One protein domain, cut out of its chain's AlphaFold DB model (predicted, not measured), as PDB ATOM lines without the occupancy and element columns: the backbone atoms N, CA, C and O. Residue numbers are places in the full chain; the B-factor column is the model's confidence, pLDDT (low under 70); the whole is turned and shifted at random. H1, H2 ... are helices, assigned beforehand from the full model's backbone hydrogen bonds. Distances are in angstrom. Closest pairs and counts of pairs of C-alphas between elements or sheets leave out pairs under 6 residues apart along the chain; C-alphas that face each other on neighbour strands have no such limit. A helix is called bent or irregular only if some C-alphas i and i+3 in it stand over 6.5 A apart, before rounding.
ATOM      1  N   PRO A   2     -22.017  11.798 173.486       79.94
ATOM      2  CA  PRO A   2     -22.929  11.583 172.360       79.94
ATOM      3  C   PRO A   2     -24.062  12.631 172.354       79.94
ATOM      4  O   PRO A   2     -25.231  12.297 172.511       79.94
ATOM      5  N   SER A   3     -23.735  13.921 172.188       91.31
ATOM      6  CA  SER A   3     -24.684  15.036 172.386       91.31
ATOM      7  C   SER A   3     -25.969  14.941 171.555       91.31
ATOM      8  O   SER A   3     -27.003  15.455 171.976       91.31
ATOM      9  N   ARG A   4     -25.941  14.237 170.412       91.38
ATOM     10  CA  ARG A   4     -27.130  13.973 169.586       91.38
ATOM     11  C   ARG A   4     -28.275  13.356 170.392       91.38
ATOM     12  O   ARG A   4     -29.405  13.797 170.224       91.38
ATOM     13  N   LEU A   5     -27.993  12.453 171.335       91.88
ATOM     14  CA  LEU A   5     -29.003  11.780 172.165       91.88
ATOM     15  C   LEU A   5     -29.729  12.733 173.111       91.88
ATOM     16  O   LEU A   5     -30.854  12.468 173.510       91.88
ATOM     17  N   PHE A   6     -29.106  13.853 173.466       92.38
ATOM     18  CA  PHE A   6     -29.641  14.801 174.442       92.38
ATOM     19  C   PHE A   6     -30.287  16.026 173.791       92.38
ATOM     20  O   PHE A   6     -30.906  16.834 174.470       92.38
ATOM     21  N   SER A   7     -30.204  16.139 172.463       94.06
ATOM     22  CA  SER A   7     -30.732  17.282 171.705       94.06
ATOM     23  C   SER A   7     -32.264  17.409 171.685       94.06
ATOM     24  O   SER A   7     -32.769  18.396 171.167       94.06
ATOM     25  N   GLN A   8     -32.997  16.435 172.237       94.44
ATOM     26  CA  GLN A   8     -34.457  16.490 172.419       94.44
ATOM     27  C   GLN A   8     -34.862  16.204 173.877       94.44
ATOM     28  O   GLN A   8     -35.970  15.733 174.129       94.44
ATOM     29  N   ILE A   9     -33.949  16.412 174.839       94.00
ATOM     30  CA  ILE A   9     -34.313  16.420 176.262       94.00
ATOM     31  C   ILE A   9     -35.320  17.550 176.501       94.00
ATOM     32  O   ILE A   9     -35.166  18.636 175.946       94.00
ATOM     33  N   ALA A  10     -36.345  17.292 177.313       95.19
ATOM     34  CA  ALA A  10     -37.334  18.305 177.657       95.19
ATOM     35  C   ALA A  10     -36.693  19.454 178.455       95.19
ATOM     36  O   ALA A  10     -35.825  19.222 179.297       95.19
ATOM     37  N   ASP A  11     -37.161  20.689 178.258       95.88
ATOM     38  CA  ASP A  11     -36.593  21.869 178.928       95.88
ATOM     39  C   ASP A  11     -36.562  21.729 180.456       95.88
ATOM     40  O   ASP A  11     -35.589  22.115 181.101       95.88
ATOM     41  N   ALA A  12     -37.604  21.131 181.045       96.62
ATOM     42  CA  ALA A  12     -37.672  20.881 182.484       96.62
ATOM     43  C   ALA A  12     -36.533  19.964 182.969       96.62
ATOM     44  O   ALA A  12     -35.878  20.272 183.967       96.62
ATOM     45  N   ASP A  13     -36.245  18.894 182.228       95.50
ATOM     46  CA  ASP A  13     -35.184  17.942 182.557       95.50
ATOM     47  C   ASP A  13     -33.799  18.569 182.358       95.50
ATOM     48  O   ASP A  13     -32.918  18.422 183.206       95.50
ATOM     49  N   MET A  14     -33.605  19.338 181.278       95.25
ATOM     50  CA  MET A  14     -32.355  20.068 181.046       95.25
ATOM     51  C   MET A  14     -32.094  21.092 182.158       95.25
ATOM     52  O   MET A  14     -30.981  21.177 182.681       95.25
ATOM     53  N   ASN A  15     -33.125  21.831 182.574       97.06
ATOM     54  CA  ASN A  15     -33.034  22.781 183.679       97.06
ATOM     55  C   ASN A  15     -32.682  22.086 185.000       97.06
ATOM     56  O   ASN A  15     -31.808  22.569 185.725       97.06
ATOM     57  N   ALA A  16     -33.299  20.937 185.292       97.12
ATOM     58  CA  ALA A  16     -32.994  20.144 186.480       97.12
ATOM     59  C   ALA A  16     -31.538  19.643 186.478       97.12
ATOM     60  O   ALA A  16     -30.838  19.779 187.484       97.12
ATOM     61  N   LEU A  17     -31.046  19.140 185.340       94.19
ATOM     62  CA  LEU A  17     -29.658  18.696 185.182       94.19
ATOM     63  C   LEU A  17     -28.663  19.845 185.385       94.19
ATOM     64  O   LEU A  17     -27.698  19.703 186.140       94.19
ATOM     65  N   VAL A  18     -28.899  21.000 184.756       95.69
ATOM     66  CA  VAL A  18     -28.039  22.185 184.902       95.69
ATOM     67  C   VAL A  18     -28.037  22.687 186.347       95.69
ATOM     68  O   VAL A  18     -26.967  23.000 186.877       95.69
ATOM     69  N   ALA A  19     -29.202  22.744 186.996       97.69
ATOM     70  CA  ALA A  19     -29.316  23.136 188.398       97.69
ATOM     71  C   ALA A  19     -28.546  22.173 189.314       97.69
ATOM     72  O   ALA A  19     -27.748  22.620 190.142       97.69
ATOM     73  N   TYR A  20     -28.706  20.861 189.115       96.06
ATOM     74  CA  TYR A  20     -27.987  19.849 189.880       96.06
ATOM     75  C   TYR A  20     -26.471  19.973 189.702       96.06
ATOM     76  O   TYR A  20     -25.755  20.078 190.695       96.06
ATOM     77  N   ILE A  21     -25.970  20.044 188.464       94.44
ATOM     78  CA  ILE A  21     -24.528  20.163 188.186       94.44
ATOM     79  C   ILE A  21     -23.949  21.427 188.832       94.44
ATOM     80  O   ILE A  21     -22.895  21.366 189.460       94.44
ATOM     81  N   ARG A  22     -24.649  22.566 188.736       95.62
ATOM     82  CA  ARG A  22     -24.216  23.837 189.345       95.62
ATOM     83  C   ARG A  22     -24.236  23.823 190.873       95.62
ATOM     84  O   ARG A  22     -23.509  24.605 191.477       95.62
ATOM     85  N   SER A  23     -25.036  22.955 191.492       97.12
ATOM     86  CA  SER A  23     -25.084  22.811 192.953       97.12
ATOM     87  C   SER A  23     -23.874  22.073 193.535       97.12
ATOM     88  O   SER A  23     -23.635  22.133 194.741       97.12
ATOM     89  N   ARG A  24     -23.102  21.357 192.706       96.12
ATOM     90  CA  ARG A  24     -21.942  20.578 193.154       96.12
ATOM     91  C   ARG A  24     -20.672  21.439 193.119       96.12
ATOM     92  O   ARG A  24     -20.489  22.215 192.180       96.12
ATOM     93  N   PRO A  38      -2.379  11.669 163.174       93.88
ATOM     94  CA  PRO A  38      -2.560  11.589 161.720       93.88
ATOM     95  C   PRO A  38      -3.742  10.716 161.275       93.88
ATOM     96  O   PRO A  38      -4.469  11.103 160.365       93.88
ATOM     97  N   ILE A  39      -3.971   9.579 161.947       91.00
ATOM     98  CA  ILE A  39      -5.079   8.655 161.644       91.00
ATOM     99  C   ILE A  39      -6.425   9.363 161.823       91.00
ATOM    100  O   ILE A  39      -7.220   9.434 160.892       91.00
ATOM    101  N   LEU A  40      -6.639   9.965 162.995       88.00
ATOM    102  CA  LEU A  40      -7.898  10.630 163.321       88.00
ATOM    103  C   LEU A  40      -8.142  11.860 162.432       88.00
ATOM    104  O   LEU A  40      -9.265  12.107 162.011       88.00
ATOM    105  N   LYS A  41      -7.080  12.593 162.066       91.38
ATOM    106  CA  LYS A  41      -7.164  13.681 161.076       91.38
ATOM    107  C   LYS A  41      -7.602  13.185 159.694       91.38
ATOM    108  O   LYS A  41      -8.392  13.860 159.041       91.38
ATOM    109  N   ALA A  42      -7.114  12.025 159.251       92.19
ATOM    110  CA  ALA A  42      -7.517  11.438 157.975       92.19
ATOM    111  C   ALA A  42      -8.993  11.003 157.985       92.19
ATOM    112  O   ALA A  42      -9.710  11.270 157.024       92.19
ATOM    113  N   GLU A  43      -9.470  10.400 159.076       89.44
ATOM    114  CA  GLU A  43     -10.892  10.052 159.246       89.44
ATOM    115  C   GLU A  43     -11.787  11.296 159.298       89.44
ATOM    116  O   GLU A  43     -12.866  11.312 158.702       89.44
ATOM    117  N   MET A  44     -11.326  12.371 159.947       90.25
ATOM    118  CA  MET A  44     -12.019  13.664 159.944       90.25
ATOM    119  C   MET A  44     -12.139  14.249 158.537       90.25
ATOM    120  O   MET A  44     -13.209  14.723 158.165       90.25
ATOM    121  N   ALA A  45     -11.075  14.173 157.731       91.62
ATOM    122  CA  ALA A  45     -11.097  14.639 156.345       91.62
ATOM    123  C   ALA A  45     -12.060  13.826 155.459       91.62
ATOM    124  O   ALA A  45     -12.665  14.381 154.545       91.62
ATOM    125  N   LYS A  46     -12.241  12.530 155.746       91.38
ATOM    126  CA  LYS A  46     -13.228  11.662 155.079       91.38
ATOM    127  C   LYS A  46     -14.654  11.821 155.621       91.38
ATOM    128  O   LYS A  46     -15.589  11.282 155.040       91.38
ATOM    129  N   GLY A  47     -14.830  12.530 156.738       86.56
ATOM    130  CA  GLY A  47     -16.114  12.667 157.428       86.56
ATOM    131  C   GLY A  47     -16.556  11.424 158.214       86.56
ATOM    132  O   GLY A  47     -17.700  11.389 158.674       86.56
ATOM    133  N   GLU A  48     -15.667  10.440 158.380       84.38
ATOM    134  CA  GLU A  48     -15.882   9.204 159.150       84.38
ATOM    135  C   GLU A  48     -15.849   9.485 160.659       84.38
ATOM    136  O   GLU A  48     -16.642   8.927 161.418       84.38
ATOM    137  N   TYR A  49     -14.986  10.413 161.084       85.75
ATOM    138  CA  TYR A  49     -14.966  10.958 162.438       85.75
ATOM    139  C   TYR A  49     -15.386  12.428 162.421       85.75
ATOM    140  O   TYR A  49     -14.861  13.231 161.655       85.75
ATOM    141  N   TYR A  50     -16.324  12.812 163.279       88.06
ATOM    142  CA  TYR A  50     -16.861  14.170 163.309       88.06
ATOM    143  C   TYR A  50     -17.175  14.617 164.736       88.06
ATOM    144  O   TYR A  50     -17.299  13.812 165.661       88.06
ATOM    145  N   SER A  51     -17.275  15.933 164.933       88.00
ATOM    146  CA  SER A  51     -17.570  16.509 166.244       88.00
ATOM    147  C   SER A  51     -19.007  16.212 166.678       88.00
ATOM    148  O   SER A  51     -19.905  16.025 165.856       88.00
ATOM    149  N   SER A  52     -19.269  16.253 167.985       89.75
ATOM    150  CA  SER A  52     -20.632  16.086 168.503       89.75
ATOM    151  C   SER A  52     -21.611  17.135 167.959       89.75
ATOM    152  O   SER A  52     -22.791  16.826 167.835       89.75
ATOM    153  N   ALA A  53     -21.142  18.339 167.605       91.81
ATOM    154  CA  ALA A  53     -21.970  19.378 166.987       91.81
ATOM    155  C   ALA A  53     -22.470  18.950 165.597       91.81
ATOM    156  O   ALA A  53     -23.668  19.003 165.338       91.81
ATOM    157  N   VAL A  54     -21.573  18.420 164.758       91.81
ATOM    158  CA  VAL A  54     -21.939  17.847 163.451       91.81
ATOM    159  C   VAL A  54     -22.886  16.654 163.628       91.81
ATOM    160  O   VAL A  54     -23.846  16.507 162.880       91.81
ATOM    161  N   GLY A  55     -22.675  15.819 164.650       90.62
ATOM    162  CA  GLY A  55     -23.592  14.716 164.961       90.62
ATOM    163  C   GLY A  55     -25.003  15.179 165.342       90.62
ATOM    164  O   GLY A  55     -25.984  14.571 164.924       90.62
ATOM    165  N   VAL A  56     -25.126  16.270 166.106       94.38
ATOM    166  CA  VAL A  56     -26.427  16.884 166.430       94.38
ATOM    167  C   VAL A  56     -27.091  17.452 165.176       94.38
ATOM    168  O   VAL A  56     -28.290  17.269 165.001       94.38
ATOM    169  N   GLU A  57     -26.338  18.106 164.296       94.19
ATOM    170  CA  GLU A  57     -26.871  18.630 163.034       94.19
ATOM    171  C   GLU A  57     -27.422  17.510 162.139       94.19
ATOM    172  O   GLU A  57     -28.532  17.622 161.619       94.19
ATOM    173  N   ARG A  58     -26.678  16.404 162.012       91.00
ATOM    174  CA  ARG A  58     -27.055  15.260 161.170       91.00
ATOM    175  C   ARG A  58     -28.233  14.466 161.732       91.00
ATOM    176  O   ARG A  58     -29.122  14.076 160.982       91.00
ATOM    177  N   GLU A  59     -28.233  14.200 163.038       90.56
ATOM    178  CA  GLU A  59     -29.092  13.169 163.641       90.56
ATOM    179  C   GLU A  59     -29.868  13.644 164.874       90.56
ATOM    180  O   GLU A  59     -30.638  12.882 165.452       90.56
ATOM    181  N   GLY A  60     -29.711  14.893 165.311       93.50
ATOM    182  CA  GLY A  60     -30.317  15.374 166.556       93.50
ATOM    183  C   GLY A  60     -31.849  15.327 166.560       93.50
ATOM    184  O   GLY A  60     -32.465  15.170 167.612       93.50
ATOM    185  N   LYS A  61     -32.474  15.404 165.380       95.19
ATOM    186  CA  LYS A  61     -33.932  15.290 165.213       95.19
ATOM    187  C   LYS A  61     -34.429  13.844 165.133       95.19
ATOM    188  O   LYS A  61     -35.637  13.635 165.131       95.19
ATOM    189  N   ALA A  62     -33.533  12.862 165.041       94.88
ATOM    190  CA  ALA A  62     -33.918  11.463 164.981       94.88
ATOM    191  C   ALA A  62     -34.470  10.990 166.333       94.88
ATOM    192  O   ALA A  62     -34.046  11.424 167.414       94.88
ATOM    193  N   TRP A  63     -35.422  10.071 166.241       96.50
ATOM    194  CA  TRP A  63     -36.072   9.442 167.375       96.50
ATOM    195  C   TRP A  63     -36.177   7.939 167.150       96.50
ATOM    196  O   TRP A  63     -36.309   7.518 165.998       96.50
TER     197      TRP A  63
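This is residues 2 to 24 and 38 to 63 of the 165 residues of the protein "Cytochrome c domain-containing protein" of Sphingopyxis sp. RIFCSPHIGHO2_01_FULL_65_24 (UniProt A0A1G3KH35). Picture a flat, open arch: the short helices H1 and H4 touch in the middle, and H2 and H3 are two legs at opposite ends, well apart from each other, both reaching to the same side. Going along the printed part, H2 runs away from the middle, H3 runs back towards it, and H4 runs on away from the side to which the legs reach. The contacts between helices are few, for H1 and H4 are the one pair that touches, and much of H2 and part of H3 stand free. The printed part has 49 residues with four named helices, in the order H1, H2, H3, H4, and no named strand; the class is all helix. The whole is only just extended, close to loose, with a radius of gyration of the C-alphas of 14.9 A and spans of 40 by 28 by 10 A.

Start at Pro 2, the first printed residue, and go one residue on to C-alpha 3 at (-24.684, 15.036, 172.386), where H1 begins. H1 takes residues 3 to 6, Ser 3 to Phe 6, and measures 5.4 A from first to last C-alpha. After residues 7 to 10, find C-alpha 11 at (-36.593, 21.869, 178.928); from there H2, residues 11 to 23, runs 18.2 A to Ser 23, and with 13 residues it is the longest helix. Arg 24 follows, and then the printed part is cut. Pick it up again at C-alpha 38, at (-2.560, 11.589, 161.720), the first residue of H3, which takes residues 38 to 46 and measures 12.6 A. Residues 47 to 51 lead to H4, residues 52 to 59, which measures 10.2 A and ends with Glu 59, its C-alpha at (-29.092, 13.169, 163.641). Residues 60 to 63 follow it.

Look first at H1 and H4, which touch with 9 pairs of C-alphas within 8 A. Their closest C-alphas are those of Arg 4 and Val 56, 4.4 A apart, and their centres are 8.3 A apart. From H1, follow the four residues 7 to 10, a tight link, to H2; H1 and H2 are apart. H2 is also apart from H4 and from H3, and it touches no helix. From H3, the five residues 47 to 51, also a tight link, take you to H4; H3 and H4 are apart, and H3 is apart from H1 as well. In the backbones of H2, H3 and H4 you will find each O of residue i within hydrogen-bond range of the N of residue i+4. H1, with four residues, is too short for any such pair, and its 1 pair of O of residue i and N of residue i+3 is within range. No helix is bent or irregular.

The outline is flat, and the two C-alphas farthest apart, those of Ala 12 in H2 and Pro 38 in H3, are 41.8 A from each other. Residues 25 to 37 are not printed, and you step 38.0 A across the cut from C-alpha 24 to C-alpha 38. Look for the stretches that stand free at residues 15 to 24, of which 15 to 23 belong to H2, and at residues 42 to 47, of which 42 to 46 belong to H3. Without them, the body has 33 residues and spans 42 by 16 by 10 A. Of the links that are printed whole, both are tight. In the B-factor column the mean pLDDT of the printed part is 92.6, and no printed residue is under 70.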